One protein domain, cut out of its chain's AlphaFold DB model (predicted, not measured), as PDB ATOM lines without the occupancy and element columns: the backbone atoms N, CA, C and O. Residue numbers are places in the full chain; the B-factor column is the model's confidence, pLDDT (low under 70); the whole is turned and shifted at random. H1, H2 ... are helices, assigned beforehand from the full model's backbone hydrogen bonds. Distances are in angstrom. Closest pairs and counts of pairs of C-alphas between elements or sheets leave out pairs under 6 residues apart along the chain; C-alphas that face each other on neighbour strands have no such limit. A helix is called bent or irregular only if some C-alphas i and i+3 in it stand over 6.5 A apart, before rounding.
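AT A GLANCE: This is residues 2 to 51 and 261 to 321 of the 321 residues of the protein "Mab-21 domain-containing protein" of Mytilus coruscus (UniProt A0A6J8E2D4). The model has roughly the shape of a T: H2 and H1 follow each other end to end as a long bar, and a small cluster of H3, H4 and H5 stands crosswise to it near their junction. H4 folds back along H3 as a helical hairpin, H5 packs on H3 and H1, and much of H2 sticks out as a bare arm, with residues 31 to 40 and 44 to 49 free. The printed part has 111 residues, with five named helices in the order H1 to H5 and no named strand; the class is all helix. It is loose, with a radius of gyration of the C-alphas of 17.1 A, and elongated, spanning 61 by 34 by 26 A.

IN THESE COORDINATES: The longest helix, H2, covers residues 27 to 48 and is 30.9 A long, from C-alpha 27 at (269.758, 291.272, 300.564) to C-alpha 48 at (268.458, 321.764, 305.482). H1, residues 4 to 22, measures 27.6 A and begins with C-alpha 4 at (276.924, 261.704, 309.903). H3 is residues 262 to 279, 24.2 A. H4, residues 289 to 306, measures 24.6 A and has a kink of 58 degrees near residue 300; it is irregular, with C-alphas 302 and 305 9.7 A apart. H5, residues 310 to 318, measures 14.3 A, ends with C-alpha 318 at (282.600, 278.844, 313.732), and is irregular too, with C-alphas 311 and 314 8.0 A apart.

HOW THE PARTS SIT: H2 is close to H3 but not clearly touching; their closest C-alphas, of Met 27 and Asp 262, are 5.6 A apart, and their lines are about perpendicular at 78 degrees. H3 is the hub, touching three helices. It touches H4, closest at the C-alphas of Asn 272 and Gly 289, 6.4 A; this hairpin has a shallow tilt of 34 degrees, only just short of steep, opposite ways. With residues 263 to 271 alone H3 touches H5, closest at the C-alphas of Cys 267 and Leu 317, 6.2 A; the tilt of 33 degrees is only just shallow, the same way. H1 and H3 only just touch, with 3 pairs of C-alphas within 8 A, the closest those of Leu 20 and Gln 266, 7.0 A; they are about perpendicular at 86 degrees. With residues 9 to 17 alone H1 touches H5, about perpendicular at 79 degrees, the closest C-alphas being those of Asn 10 and Glu 311, 4.6 A. H4 and H5 are near each other; H2 and H4 are apart, as are H1 and H4. Every O i to N i+4 pair is within hydrogen-bond range in H1 and H3; the counts are 16 of 18 in H2, 12 of 14 in H4 and 3 of 5 in H5.

THE WHOLE: The two C-alphas farthest apart, of Thr 3 and Phe 48, are 61.1 A apart. Residues 52 to 260 are not printed, and the gap from C-alpha 51 to C-alpha 261 is 29.5 A. Of the links that are printed whole, H1 to H2 and H4 to H5 are tight, H3 to H4 is short, and no link is long. Confidence is under 70 at residues 2 to 3; the mean pLDDT of the printed part is 88.4.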
ATOM      1  N   ASN A   2     282.625 262.470 304.777       52.81
ATOM      2  CA  ASN A   2     281.803 263.334 305.630       52.81
ATOM      3  C   ASN A   2     281.085 262.435 306.630       52.81
ATOM      4  O   ASN A   2     280.456 261.450 306.231       52.81
ATOM      5  N   THR A   3     281.274 262.719 307.910       69.56
ATOM      6  CA  THR A   3     280.666 261.974 309.009       69.56
ATOM      7  C   THR A   3     279.177 262.327 309.088       69.56
ATOM      8  O   THR A   3     278.729 263.336 308.551       69.56
ATOM      9  N   GLU A   4     278.368 261.473 309.714       73.69
ATOM     10  CA  GLU A   4     276.924 261.704 309.903       73.69
ATOM     11  C   GLU A   4     276.630 263.046 310.610       73.69
ATOM     12  O   GLU A   4     275.622 263.694 310.338       73.69
ATOM     13  N   GLU A   5     277.582 263.502 311.425       74.38
ATOM     14  CA  GLU A   5     277.610 264.796 312.111       74.38
ATOM     15  C   GLU A   5     277.708 265.993 311.142       74.38
ATOM     16  O   GLU A   5     276.934 266.940 311.274       74.38
ATOM     17  N   ASP A   6     278.551 265.918 310.100       76.19
ATOM     18  CA  ASP A   6     278.637 266.962 309.062       76.19
ATOM     19  C   ASP A   6     277.304 267.108 308.308       76.19
ATOM     20  O   ASP A   6     276.888 268.203 307.925       76.19
ATOM     21  N   VAL A   7     276.608 265.989 308.072       78.38
ATOM     22  CA  VAL A   7     275.313 265.988 307.374       78.38
ATOM     23  C   VAL A   7     274.229 266.641 308.230       78.38
ATOM     24  O   VAL A   7     273.388 267.370 307.695       78.38
ATOM     25  N   ASP A   8     274.241 266.406 309.542       86.88
ATOM     26  CA  ASP A   8     273.287 267.012 310.470       86.88
ATOM     27  C   ASP A   8     273.543 268.520 310.638       86.88
ATOM     28  O   ASP A   8     272.617 269.332 310.545       86.88
ATOM     29  N   GLN A   9     274.812 268.927 310.745       88.56
ATOM     30  CA  GLN A   9     275.200 270.337 310.820       88.56
ATOM     31  C   GLN A   9     274.837 271.118 309.548       88.56
ATOM     32  O   GLN A   9     274.378 272.265 309.629       88.56
ATOM     33  N   ASN A  10     274.982 270.500 308.374       92.19
ATOM     34  CA  ASN A  10     274.585 271.113 307.107       92.19
ATOM     35  C   ASN A  10     273.072 271.348 307.043       92.19
ATOM     36  O   ASN A  10     272.622 272.440 306.691       92.19
ATOM     37  N   ARG A  11     272.273 270.351 307.444       92.75
ATOM     38  CA  ARG A  11     270.809 270.484 307.515       92.75
ATOM     39  C   ARG A  11     270.390 271.573 308.494       92.75
ATOM     40  O   ARG A  11     269.507 272.368 308.183       92.75
ATOM     41  N   LEU A  12     271.037 271.638 309.655       94.25
ATOM     42  CA  LEU A  12     270.768 272.684 310.634       94.25
ATOM     43  C   LEU A  12     271.102 274.076 310.076       94.25
ATOM     44  O   LEU A  12     270.301 274.997 310.230       94.25
ATOM     45  N   SER A  13     272.234 274.222 309.382       96.12
ATOM     46  CA  SER A  13     272.620 275.472 308.711       96.12
ATOM     47  C   SER A  13     271.568 275.929 307.702       96.12
ATOM     48  O   SER A  13     271.193 277.105 307.689       96.12
ATOM     49  N   GLU A  14     271.027 275.001 306.909       95.69
ATOM     50  CA  GLU A  14     269.965 275.312 305.955       95.69
ATOM     51  C   GLU A  14     268.685 275.799 306.639       95.69
ATOM     52  O   GLU A  14     268.124 276.812 306.217       95.69
ATOM     53  N   VAL A  15     268.257 275.121 307.709       96.50
ATOM     54  CA  VAL A  15     267.071 275.505 308.491       96.50
ATOM     55  C   VAL A  15     267.248 276.891 309.111       96.50
ATOM     56  O   VAL A  15     266.346 277.722 309.023       96.50
ATOM     57  N   VAL A  16     268.411 277.175 309.706       96.00
ATOM     58  CA  VAL A  16     268.708 278.495 310.286       96.00
ATOM     59  C   VAL A  16     268.681 279.578 309.206       96.00
ATOM     60  O   VAL A  16     268.090 280.637 309.419       96.00
ATOM     61  N   SER A  17     269.265 279.311 308.034       96.44
ATOM     62  CA  SER A  17     269.236 280.246 306.906       96.44
ATOM     63  C   SER A  17     267.806 280.539 306.441       96.44
ATOM     64  O   SER A  17     267.476 281.700 306.194       96.44
ATOM     65  N   ASP A  18     266.941 279.523 306.364       95.94
ATOM     66  CA  ASP A  18     265.538 279.705 305.972       95.94
ATOM     67  C   ASP A  18     264.747 280.517 307.000       95.94
ATOM     68  O   ASP A  18     263.982 281.400 306.617       95.94
ATOM     69  N   ILE A  19     264.978 280.293 308.299       95.12
ATOM     70  CA  ILE A  19     264.379 281.112 309.363       95.12
ATOM     71  C   ILE A  19     264.798 282.576 309.197       95.12
ATOM     72  O   ILE A  19     263.944 283.458 309.184       95.12
ATOM     73  N   LEU A  20     266.091 282.849 309.000       93.25
ATOM     74  CA  LEU A  20     266.581 284.215 308.795       93.25
ATOM     75  C   LEU A  20     265.973 284.876 307.554       93.25
ATOM     76  O   LEU A  20     265.652 286.062 307.595       93.25
ATOM     77  N   LYS A  21     265.771 284.125 306.464       92.50
ATOM     78  CA  LYS A  21     265.070 284.639 305.275       92.50
ATOM     79  C   LYS A  21     263.618 284.994 305.577       92.50
ATOM     80  O   LYS A  21     263.177 286.062 305.161       92.50
ATOM     81  N   CYS A  22     262.897 284.145 306.310       91.69
ATOM     82  CA  CYS A  22     261.521 284.416 306.736       91.69
ATOM     83  C   CYS A  22     261.416 285.665 307.624       91.69
ATOM     84  O   CYS A  22     260.451 286.414 307.503       91.69
ATOM     85  N   GLU A  23     262.428 285.925 308.453       88.69
ATOM     86  CA  GLU A  23     262.545 287.148 309.261       88.69
ATOM     87  C   GLU A  23     263.020 288.373 308.447       88.69
ATOM     88  O   GLU A  23     263.167 289.469 308.984       88.69
ATOM     89  N   GLY A  24     263.256 288.222 307.139       87.75
ATOM     90  CA  GLY A  24     263.624 289.320 306.248       87.75
ATOM     91  C   GLY A  24     265.121 289.642 306.193       87.75
ATOM     92  O   GLY A  24     265.487 290.675 305.628       87.75
ATOM     93  N   PHE A  25     265.993 288.782 306.728       89.75
ATOM     94  CA  PHE A  25     267.452 288.939 306.686       89.75
ATOM     95  C   PHE A  25     268.055 288.341 305.407       89.75
ATOM     96  O   PHE A  25     268.768 287.333 305.428       89.75
ATOM     97  N   PHE A  26     267.749 288.974 304.276       89.38
ATOM     98  CA  PHE A  26     268.334 288.693 302.964       89.38
ATOM     99  C   PHE A  26     268.403 289.974 302.131       89.38
ATOM    100  O   PHE A  26     267.665 290.931 302.376       89.38
ATOM    101  N   MET A  27     269.306 290.012 301.154       88.62
ATOM    102  CA  MET A  27     269.758 291.272 300.564       88.62
ATOM    103  C   MET A  27     268.643 292.052 299.865       88.62
ATOM    104  O   MET A  27     268.530 293.261 300.070       88.62
ATOM    105  N   GLU A  28     267.777 291.371 299.108       86.38
ATOM    106  CA  GLU A  28     266.652 291.995 298.393       86.38
ATOM    107  C   GLU A  28     265.690 292.739 299.330       86.38
ATOM    108  O   GLU A  28     265.341 293.887 299.059       86.38
ATOM    109  N   HIS A  29     265.323 292.147 300.468       84.44
ATOM    110  CA  HIS A  29     264.449 292.812 301.437       84.44
ATOM    111  C   HIS A  29     265.142 294.000 302.115       84.44
ATOM    112  O   HIS A  29     264.552 295.072 302.276       84.44
ATOM    113  N   VAL A  30     266.431 293.860 302.439       84.88
ATOM    114  CA  VAL A  30     267.201 294.928 303.088       84.88
ATOM    115  C   VAL A  30     267.451 296.132 302.164       84.88
ATOM    116  O   VAL A  30     267.597 297.263 302.638       84.88
ATOM    117  N   HIS A  31     267.429 295.952 300.838       84.44
ATOM    118  CA  HIS A  31     267.583 297.059 299.886       84.44
ATOM    119  C   HIS A  31     266.517 298.156 300.028       84.44
ATOM    120  O   HIS A  31     266.818 299.327 299.769       84.44
ATOM    121  N   VAL A  32     265.305 297.825 300.487       80.62
ATOM    122  CA  VAL A  32     264.249 298.820 300.737       80.62
ATOM    123  C   VAL A  32     264.656 299.764 301.875       80.62
ATOM    124  O   VAL A  32     264.663 300.981 301.688       80.62
ATOM    125  N   PHE A  33     265.105 299.218 303.010       79.69
ATOM    126  CA  PHE A  33     265.572 300.002 304.162       79.69
ATOM    127  C   PHE A  33     266.800 300.861 303.825       79.69
ATOM    128  O   PHE A  33     266.902 302.025 304.219       79.69
ATOM    129  N   ARG A  34     267.723 300.321 303.020       87.50
ATOM    130  CA  ARG A  34     268.898 301.065 302.527       87.50
ATOM    131  C   ARG A  34     268.498 302.252 301.653       87.50
ATOM    132  O   ARG A  34     269.077 303.332 301.777       87.50
ATOM    133  N   SER A  35     267.484 302.073 300.810       86.50
ATOM    134  CA  SER A  35     266.949 303.138 299.952       86.50
ATOM    135  C   SER A  35     266.299 304.254 300.772       86.50
ATOM    136  O   SER A  35     266.513 305.432 300.485       86.50
ATOM    137  N   GLU A  36     265.567 303.903 301.831       84.62
ATOM    138  CA  GLU A  36     265.016 304.875 302.782       84.62
ATOM    139  C   GLU A  36     266.126 305.679 303.477       84.62
ATOM    140  O   GLU A  36     266.030 306.903 303.618       84.62
ATOM    141  N   CYS A  37     267.228 305.023 303.853       85.88
ATOM    142  CA  CYS A  37     268.380 305.707 304.433       85.88
ATOM    143  C   CYS A  37     268.985 306.747 303.493       85.88
ATOM    144  O   CYS A  37     269.155 307.894 303.908       85.88
ATOM    145  N   LEU A  38     269.237 306.386 302.231       90.38
ATOM    146  CA  LEU A  38     269.754 307.318 301.225       90.38
ATOM    147  C   LEU A  38     268.789 308.476 300.957       90.38
ATOM    148  O   LEU A  38     269.218 309.620 300.803       90.38
ATOM    149  N   LEU A  39     267.483 308.199 300.920       90.56
ATOM    150  CA  LEU A  39     266.471 309.236 300.750       90.56
ATOM    151  C   LEU A  39     266.506 310.230 301.913       90.56
ATOM    152  O   LEU A  39     266.466 311.436 301.692       90.56
ATOM    153  N   SER A  40     266.629 309.741 303.143       87.62
ATOM    154  CA  SER A  40     266.724 310.596 304.323       87.62
ATOM    155  C   SER A  40     268.011 311.429 304.354       87.62
ATOM    156  O   SER A  40     267.926 312.603 304.704       87.62
ATOM    157  N   GLU A  41     269.166 310.878 303.961       91.75
ATOM    158  CA  GLU A  41     270.413 311.653 303.796       91.75
ATOM    159  C   GLU A  41     270.235 312.761 302.748       91.75
ATOM    160  O   GLU A  41     270.636 313.909 302.951       91.75
ATOM    161  N   LYS A  42     269.580 312.433 301.629       93.06
ATOM    162  CA  LYS A  42     269.297 313.392 300.561       93.06
ATOM    163  C   LYS A  42     268.349 314.499 301.022       93.06
ATOM    164  O   LYS A  42     268.619 315.664 300.754       93.06
ATOM    165  N   ILE A  43     267.281 314.160 301.743       90.88
ATOM    166  CA  ILE A  43     266.346 315.139 302.318       90.88
ATOM    167  C   ILE A  43     267.082 316.077 303.281       90.88
ATOM    168  O   ILE A  43     266.891 317.291 303.198       90.88
ATOM    169  N   ALA A  44     267.942 315.538 304.153       88.81
ATOM    170  CA  ALA A  44     268.737 316.338 305.083       88.81
ATOM    171  C   ALA A  44     269.592 317.383 304.347       88.81
ATOM    172  O   ALA A  44     269.603 318.569 304.695       88.81
ATOM    173  N   LYS A  45     270.242 316.950 303.262       92.06
ATOM    174  CA  LYS A  45     271.082 317.806 302.429       92.06
ATOM    175  C   LYS A  45     270.283 318.842 301.644       92.06
ATOM    176  O   LYS A  45     270.636 320.017 301.676       92.06
ATOM    177  N   ASP A  46     269.227 318.422 300.956       92.81
ATOM    178  CA  ASP A  46     268.495 319.271 300.014       92.81
ATOM    179  C   ASP A  46     267.602 320.297 300.732       92.81
ATOM    180  O   ASP A  46     267.486 321.429 300.267       92.81
ATOM    181  N   LEU A  47     266.992 319.937 301.869       89.06
ATOM    182  CA  LEU A  47     266.093 320.837 302.607       89.06
ATOM    183  C   LEU A  47     266.802 321.674 303.671       89.06
ATOM    184  O   LEU A  47     266.407 322.815 303.906       89.06
ATOM    185  N   PHE A  48     267.823 321.119 304.328       85.44
ATOM    186  CA  PHE A  48     268.458 321.764 305.482       85.44
ATOM    187  C   PHE A  48     269.927 322.129 305.244       85.44
ATOM    188  O   PHE A  48     270.549 322.737 306.111       85.44
ATOM    189  N   GLY A  49     270.503 321.779 304.085       87.31
ATOM    190  CA  GLY A  49     271.921 322.017 303.794       87.31
ATOM    191  C   GLY A  49     272.867 321.179 304.661       87.31
ATOM    192  O   GLY A  49     274.065 321.458 304.718       87.31
ATOM    193  N   ILE A  50     272.341 320.165 305.349       86.31
ATOM    194  CA  ILE A  50     273.085 319.329 306.285       86.31
ATOM    195  C   ILE A  50     273.554 318.077 305.552       86.31
ATOM    196  O   ILE A  50     272.752 317.296 305.052       86.31
ATOM    197  N   THR A  51     274.868 317.869 305.491       92.62
ATOM    198  CA  THR A  51     275.414 316.605 304.982       92.62
ATOM    199  C   THR A  51     275.552 315.636 306.147       92.62
ATOM    200  O   THR A  51     276.406 315.820 307.011       92.62
ATOM    201  N   SER A 261     276.813 288.644 299.843       93.44
ATOM    202  CA  SER A 261     275.820 287.625 299.511       93.44
ATOM    203  C   SER A 261     274.802 287.483 300.648       93.44
ATOM    204  O   SER A 261     275.068 287.877 301.786       93.44
ATOM    205  N   ASP A 262     273.659 286.847 300.376       93.31
ATOM    206  CA  ASP A 262     272.675 286.533 301.422       93.31
ATOM    207  C   ASP A 262     273.313 285.798 302.607       93.31
ATOM    208  O   ASP A 262     273.026 286.115 303.757       93.31
ATOM    209  N   ILE A 263     274.217 284.849 302.348       94.56
ATOM    210  CA  ILE A 263     274.838 284.048 303.407       94.56
ATOM    211  C   ILE A 263     275.884 284.852 304.184       94.56
ATOM    212  O   ILE A 263     275.935 284.738 305.407       94.56
ATOM    213  N   GLN A 264     276.674 285.708 303.523       94.25
ATOM    214  CA  GLN A 264     277.570 286.642 304.224       94.25
ATOM    215  C   GLN A 264     276.772 287.576 305.137       94.25
ATOM    216  O   GLN A 264     277.128 287.771 306.298       94.25
ATOM    217  N   PHE A 265     275.653 288.106 304.640       93.44
ATOM    218  CA  PHE A 265     274.783 288.968 305.425       93.44
ATOM    219  C   PHE A 265     274.145 288.221 306.604       93.44
ATOM    220  O   PHE A 265     274.144 288.716 307.723       93.44
ATOM    221  N   GLN A 266     273.683 286.989 306.413       94.12
ATOM    222  CA  GLN A 266     273.165 286.167 307.509       94.12
ATOM    223  C   GLN A 266     274.232 285.839 308.563       94.12
ATOM    224  O   GLN A 266     273.946 285.927 309.759       94.12
ATOM    225  N   CYS A 267     275.468 285.536 308.146       94.19
ATOM    226  CA  CYS A 267     276.605 285.393 309.063       94.19
ATOM    227  C   CYS A 267     276.816 286.678 309.868       94.19
ATOM    228  O   CYS A 267     276.966 286.618 311.085       94.19
ATOM    229  N   TYR A 268     276.764 287.840 309.208       92.75
ATOM    230  CA  TYR A 268     276.876 289.148 309.852       92.75
ATOM    231  C   TYR A 268     275.819 289.353 310.947       92.75
ATOM    232  O   TYR A 268     276.154 289.719 312.075       92.75
ATOM    233  N   ILE A 269     274.549 289.058 310.644       91.44
ATOM    234  CA  ILE A 269     273.440 289.183 311.602       91.44
ATOM    235  C   ILE A 269     273.631 288.264 312.807       91.44
ATOM    236  O   ILE A 269     273.455 288.699 313.951       91.44
ATOM    237  N   LEU A 270     273.993 287.003 312.568       92.38
ATOM    238  CA  LEU A 270     274.190 286.025 313.634       92.38
ATOM    239  C   LEU A 270     275.400 286.378 314.504       92.38
ATOM    240  O   LEU A 270     275.268 286.382 315.727       92.38
ATOM    241  N   LEU A 271     276.532 286.756 313.902       91.75
ATOM    242  CA  LEU A 271     277.740 287.164 314.620       91.75
ATOM    243  C   LEU A 271     277.469 288.369 315.525       91.75
ATOM    244  O   LEU A 271     277.753 288.314 316.721       91.75
ATOM    245  N   ASN A 272     276.831 289.417 314.999       88.19
ATOM    246  CA  ASN A 272     276.448 290.584 315.795       88.19
ATOM    247  C   ASN A 272     275.450 290.239 316.904       88.19
ATOM    248  O   ASN A 272     275.551 290.752 318.019       88.19
ATOM    249  N   SER A 273     274.487 289.361 316.616       88.12
ATOM    250  CA  SER A 273     273.496 288.925 317.601       88.12
ATOM    251  C   SER A 273     274.138 288.146 318.747       88.12
ATOM    252  O   SER A 273     273.779 288.361 319.906       88.12
ATOM    253  N   ILE A 274     275.083 287.253 318.441       89.00
ATOM    254  CA  ILE A 274     275.859 286.508 319.438       89.00
ATOM    255  C   ILE A 274     276.732 287.476 320.231       89.00
ATOM    256  O   ILE A 274     276.701 287.441 321.460       89.00
ATOM    257  N   PHE A 275     277.439 288.380 319.549       87.81
ATOM    258  CA  PHE A 275     278.284 289.380 320.188       87.81
ATOM    259  C   PHE A 275     277.503 290.187 321.231       87.81
ATOM    260  O   PHE A 275     277.836 290.138 322.414       87.81
ATOM    261  N   LYS A 276     276.396 290.816 320.822       84.38
ATOM    262  CA  LYS A 276     275.566 291.661 321.692       84.38
ATOM    263  C   LYS A 276     274.930 290.888 322.850       84.38
ATOM    264  O   LYS A 276     274.838 291.378 323.968       84.38
ATOM    265  N   LYS A 277     274.453 289.660 322.603       85.88
ATOM    266  CA  LYS A 277     273.730 288.879 323.627       85.88
ATOM    267  C   LYS A 277     274.640 288.116 324.580       85.88
ATOM    268  O   LYS A 277     274.175 287.725 325.651       85.88
ATOM    269  N   LYS A 278     275.860 287.784 324.156       86.06
ATOM    270  CA  LYS A 278     276.720 286.836 324.873       86.06
ATOM    271  C   LYS A 278     278.117 287.360 325.135       86.06
ATOM    272  O   LYS A 278     278.621 287.047 326.195       86.06
ATOM    273  N   ILE A 279     278.747 288.099 324.226       85.31
ATOM    274  CA  ILE A 279     280.188 288.400 324.316       85.31
ATOM    275  C   ILE A 279     280.444 289.766 324.942       85.31
ATOM    276  O   ILE A 279     281.314 289.887 325.799       85.31
ATOM    277  N   GLU A 280     279.666 290.774 324.558       84.00
ATOM    278  CA  GLU A 280     279.844 292.164 324.989       84.00
ATOM    279  C   GLU A 280     279.903 292.304 326.520       84.00
ATOM    280  O   GLU A 280     280.732 293.039 327.051       84.00
ATOM    281  N   SER A 281     279.100 291.518 327.246       83.81
ATOM    282  CA  SER A 281     279.091 291.521 328.712       83.81
ATOM    283  C   SER A 281     280.371 290.986 329.365       83.81
ATOM    284  O   SER A 281     280.618 291.296 330.527       83.81
ATOM    285  N   PHE A 282     281.160 290.156 328.672       83.31
ATOM    286  CA  PHE A 282     282.399 289.584 329.219       83.31
ATOM    287  C   PHE A 282     283.603 290.515 329.063       83.31
ATOM    288  O   PHE A 282     284.484 290.505 329.920       83.31
ATOM    289  N   SER A 283     283.623 291.327 328.006       78.94
ATOM    290  CA  SER A 283     284.725 292.245 327.688       78.94
ATOM    291  C   SER A 283     284.193 293.646 327.367       78.94
ATOM    292  O   SER A 283     284.384 294.142 326.248       78.94
ATOM    293  N   PRO A 284     283.498 294.292 328.325       77.69
ATOM    294  CA  PRO A 284     282.900 295.597 328.095       77.69
ATOM    295  C   PRO A 284     283.995 296.615 327.769       77.69
ATOM    296  O   PRO A 284     284.988 296.723 328.487       77.69
ATOM    297  N   ASN A 285     283.790 297.390 326.706       72.56
ATOM    298  CA  ASN A 285     284.702 298.431 326.213       72.56
ATOM    299  C   ASN A 285     286.025 297.944 325.581       72.56
ATOM    300  O   ASN A 285     286.815 298.780 325.146       72.56
ATOM    301  N   GLU A 286     286.276 296.633 325.490       78.31
ATOM    302  CA  GLU A 286     287.447 296.081 324.779       78.31
ATOM    303  C   GLU A 286     287.081 295.523 323.401       78.31
ATOM    304  O   GLU A 286     287.842 295.664 322.434       78.31
ATOM    305  N   LEU A 287     285.901 294.901 323.318       82.81
ATOM    306  CA  LEU A 287     285.324 294.405 322.078       82.81
ATOM    307  C   LEU A 287     284.120 295.250 321.658       82.81
ATOM    308  O   LEU A 287     283.379 295.777 322.482       82.81
ATOM    309  N   SER A 288     283.923 295.357 320.351       83.44
ATOM    310  CA  SER A 288     282.880 296.156 319.717       83.44
ATOM    311  C   SER A 288     282.342 295.449 318.476       83.44
ATOM    312  O   SER A 288     283.046 294.666 317.830       83.44
ATOM    313  N   GLY A 289     281.118 295.800 318.071       84.12
ATOM    314  CA  GLY A 289     280.545 295.335 316.801       84.12
ATOM    315  C   GLY A 289     281.411 295.697 315.585       84.12
ATOM    316  O   GLY A 289     281.413 294.984 314.585       84.12
ATOM    317  N   TYR A 290     282.233 296.748 315.690       86.31
ATOM    318  CA  TYR A 290     283.202 297.113 314.661       86.31
ATOM    319  C   TYR A 290     284.251 296.019 314.414       86.31
ATOM    320  O   TYR A 290     284.545 295.701 313.259       86.31
ATOM    321  N   GLN A 291     284.792 295.404 315.471       89.19
ATOM    322  CA  GLN A 291     285.752 294.304 315.323       89.19
ATOM    323  C   GLN A 291     285.077 293.061 314.737       89.19
ATOM    324  O   GLN A 291     285.667 292.414 313.877       89.19
ATOM    325  N   MET A 292     283.831 292.771 315.127       89.44
ATOM    326  CA  MET A 292     283.059 291.651 314.569       89.44
ATOM    327  C   MET A 292     282.806 291.831 313.067       89.44
ATOM    328  O   MET A 292     283.040 290.925 312.268       89.44
ATOM    329  N   LYS A 293     282.404 293.039 312.662       89.94
ATOM    330  CA  LYS A 293     282.252 293.422 311.254       89.94
ATOM    331  C   LYS A 293     283.569 293.287 310.484       89.94
ATOM    332  O   LYS A 293     283.600 292.709 309.401       89.94
ATOM    333  N   THR A 294     284.659 293.786 311.062       93.12
ATOM    334  CA  THR A 294     285.996 293.733 310.451       93.12
ATOM    335  C   THR A 294     286.468 292.294 310.255       93.12
ATOM    336  O   THR A 294     286.984 291.963 309.191       93.12
ATOM    337  N   LEU A 295     286.249 291.424 311.244       93.44
ATOM    338  CA  LEU A 295     286.562 290.000 311.149       93.44
ATOM    339  C   LEU A 295     285.832 289.345 309.973       93.44
ATOM    340  O   LEU A 295     286.448 288.646 309.171       93.44
ATOM    341  N   LEU A 296     284.537 289.625 309.818       93.44
ATOM    342  CA  LEU A 296     283.762 289.070 308.715       93.44
ATOM    343  C   LEU A 296     284.234 289.575 307.343       93.44
ATOM    344  O   LEU A 296     284.184 288.813 306.376       93.44
ATOM    345  N   PHE A 297     284.720 290.817 307.235       94.94
ATOM    346  CA  PHE A 297     285.360 291.298 306.004       94.94
ATOM    347  C   PHE A 297     286.625 290.501 305.670       94.94
ATOM    348  O   PHE A 297     286.798 290.106 304.520       94.94
ATOM    349  N   TRP A 298     287.472 290.212 306.659       94.50
ATOM    350  CA  TRP A 298     288.668 289.390 306.450       94.50
ATOM    351  C   TRP A 298     288.321 287.967 306.016       94.50
ATOM    352  O   TRP A 298     288.838 287.500 305.006       94.50
ATOM    353  N   ILE A 299     287.380 287.313 306.701       93.44
ATOM    354  CA  ILE A 299     286.921 285.961 306.338       93.44
ATOM    355  C   ILE A 299     286.312 285.958 304.928       93.44
ATOM    356  O   ILE A 299     286.547 285.047 304.132       93.44
ATOM    357  N   SER A 300     285.554 287.002 304.588       93.94
ATOM    358  CA  SER A 300     284.973 287.169 303.254       93.94
ATOM    359  C   SER A 300     286.025 287.246 302.154       93.94
ATOM    360  O   SER A 300     285.833 286.674 301.085       93.94
ATOM    361  N   GLU A 301     287.145 287.911 302.411       93.88
ATOM    362  CA  GLU A 301     288.255 288.004 301.467       93.88
ATOM    363  C   GLU A 301     289.100 286.728 301.405       93.88
ATOM    364  O   GLU A 301     289.492 286.308 300.316       93.88
ATOM    365  N   GLU A 302     289.374 286.105 302.553       91.88
ATOM    366  CA  GLU A 302     290.258 284.942 302.659       91.88
ATOM    367  C   GLU A 302     289.652 283.686 302.026       91.88
ATOM    368  O   GLU A 302     290.357 282.920 301.370       91.88
ATOM    369  N   PHE A 303     288.341 283.489 302.182       89.81
ATOM    370  CA  PHE A 303     287.654 282.279 301.725       89.81
ATOM    371  C   PHE A 303     286.724 282.511 300.524       89.81
ATOM    372  O   PHE A 303     286.366 281.560 299.819       89.81
ATOM    373  N   GLY A 304     286.333 283.762 300.269       84.69
ATOM    374  CA  GLY A 304     285.418 284.138 299.192       84.69
ATOM    375  C   GLY A 304     284.059 283.443 299.258       84.69
ATOM    376  O   GLY A 304     283.676 282.818 300.246       84.69
ATOM    377  N   VAL A 305     283.321 283.501 298.148       78.56
ATOM    378  CA  VAL A 305     281.955 282.950 298.032       78.56
ATOM    379  C   VAL A 305     281.863 281.430 298.225       78.56
ATOM    380  O   VAL A 305     280.763 280.895 298.339       78.56
ATOM    381  N   GLN A 306     282.990 280.712 298.252       84.00
ATOM    382  CA  GLN A 306     283.001 279.250 298.305       84.00
ATOM    383  C   GLN A 306     282.519 278.698 299.647       84.00
ATOM    384  O   GLN A 306     281.862 277.653 299.663       84.00
ATOM    385  N   ILE A 307     282.823 279.389 300.752       89.25
ATOM    386  CA  ILE A 307     282.372 278.968 302.083       89.25
ATOM    387  C   ILE A 307     280.973 279.488 302.406       89.25
ATOM    388  O   ILE A 307     280.223 278.776 303.063       89.25
ATOM    389  N   PHE A 308     280.589 280.662 301.889       91.88
ATOM    390  CA  PHE A 308     279.300 281.309 302.161       91.88
ATOM    391  C   PHE A 308     278.164 280.685 301.344       91.88
ATOM    392  O   PHE A 308     277.522 281.332 300.514       91.88
ATOM    393  N   LYS A 309     277.921 279.404 301.608       93.81
ATOM    394  CA  LYS A 309     276.801 278.622 301.095       93.81
ATOM    395  C   LYS A 309     275.806 278.349 302.207       93.81
ATOM    396  O   LYS A 309     276.157 278.361 303.385       93.81
ATOM    397  N   LYS A 310     274.561 278.097 301.818       94.25
ATOM    398  CA  LYS A 310     273.445 277.918 302.747       94.25
ATOM    399  C   LYS A 310     273.718 276.785 303.743       94.25
ATOM    400  O   LYS A 310     273.545 276.967 304.943       94.25
ATOM    401  N   GLU A 311     274.226 275.664 303.245       94.50
ATOM    402  CA  GLU A 311     274.599 274.486 304.028       94.50
ATOM    403  C   GLU A 311     275.792 274.716 304.970       94.50
ATOM    404  O   GLU A 311     275.971 273.969 305.921       94.50
ATOM    405  N   ASN A 312     276.573 275.779 304.764       94.19
ATOM    406  CA  ASN A 312     277.778 276.072 305.537       94.19
ATOM    407  C   ASN A 312     277.593 277.243 306.518       94.19
ATOM    408  O   ASN A 312     278.578 277.701 307.096       94.19
ATOM    409  N   LEU A 313     276.377 277.770 306.699       94.31
ATOM    410  CA  LEU A 313     276.135 278.981 307.493       94.31
ATOM    411  C   LEU A 313     276.723 278.891 308.913       94.31
ATOM    412  O   LEU A 313     277.433 279.799 309.343       94.31
ATOM    413  N   LEU A 314     276.475 277.793 309.632       93.19
ATOM    414  CA  LEU A 314     277.020 277.621 310.982       93.19
ATOM    415  C   LEU A 314     278.535 277.430 310.963       93.19
ATOM    416  O   LEU A 314     279.231 277.983 311.808       93.19
ATOM    417  N   ARG A 315     279.057 276.736 309.949       91.94
ATOM    418  CA  ARG A 315     280.500 276.573 309.772       91.94
ATOM    419  C   ARG A 315     281.206 277.911 309.530       91.94
ATOM    420  O   ARG A 315     282.298 278.128 310.042       91.94
ATOM    421  N   CYS A 316     280.578 278.827 308.792       92.19
ATOM    422  CA  CYS A 316     281.097 280.182 308.588       92.19
ATOM    423  C   CYS A 316     281.181 280.967 309.906       92.19
ATOM    424  O   CYS A 316     282.142 281.701 310.121       92.19
ATOM    425  N   LEU A 317     280.200 280.794 310.799       91.38
ATOM    426  CA  LEU A 317     280.232 281.402 312.131       91.38
ATOM    427  C   LEU A 317     281.306 280.802 313.028       91.38
ATOM    428  O   LEU A 317     281.939 281.543 313.768       91.38
ATOM    429  N   GLU A 318     281.532 279.492 312.964       91.00
ATOM    430  CA  GLU A 318     282.600 278.844 313.732       91.00
ATOM    431  C   GLU A 318     283.983 279.385 313.375       91.00
ATOM    432  O   GLU A 318     284.807 279.541 314.259       91.00
ATOM    433  N   ILE A 319     284.229 279.724 312.104       90.31
ATOM    434  CA  ILE A 319     285.497 280.340 311.668       90.31
ATOM    435  C   ILE A 319     285.710 281.722 312.320       90.31
ATOM    436  O   ILE A 319     286.838 282.198 312.406       90.31
ATOM    437  N   CYS A 320     284.640 282.375 312.787       85.56
ATOM    438  CA  CYS A 320     284.720 283.672 313.456       85.56
ATOM    439  C   CYS A 320     285.122 283.584 314.946       85.56
ATOM    440  O   CYS A 320     285.269 284.634 315.574       85.56
ATOM    441  N   PHE A 321     285.260 282.385 315.528       82.12
ATOM    442  CA  PHE A 321     285.573 282.163 316.948       82.12
ATOM    443  C   PHE A 321     286.837 281.320 317.125       82.12
ATOM    444  O   PHE A 321     287.557 281.583 318.115       82.12
TER     445      PHE A 321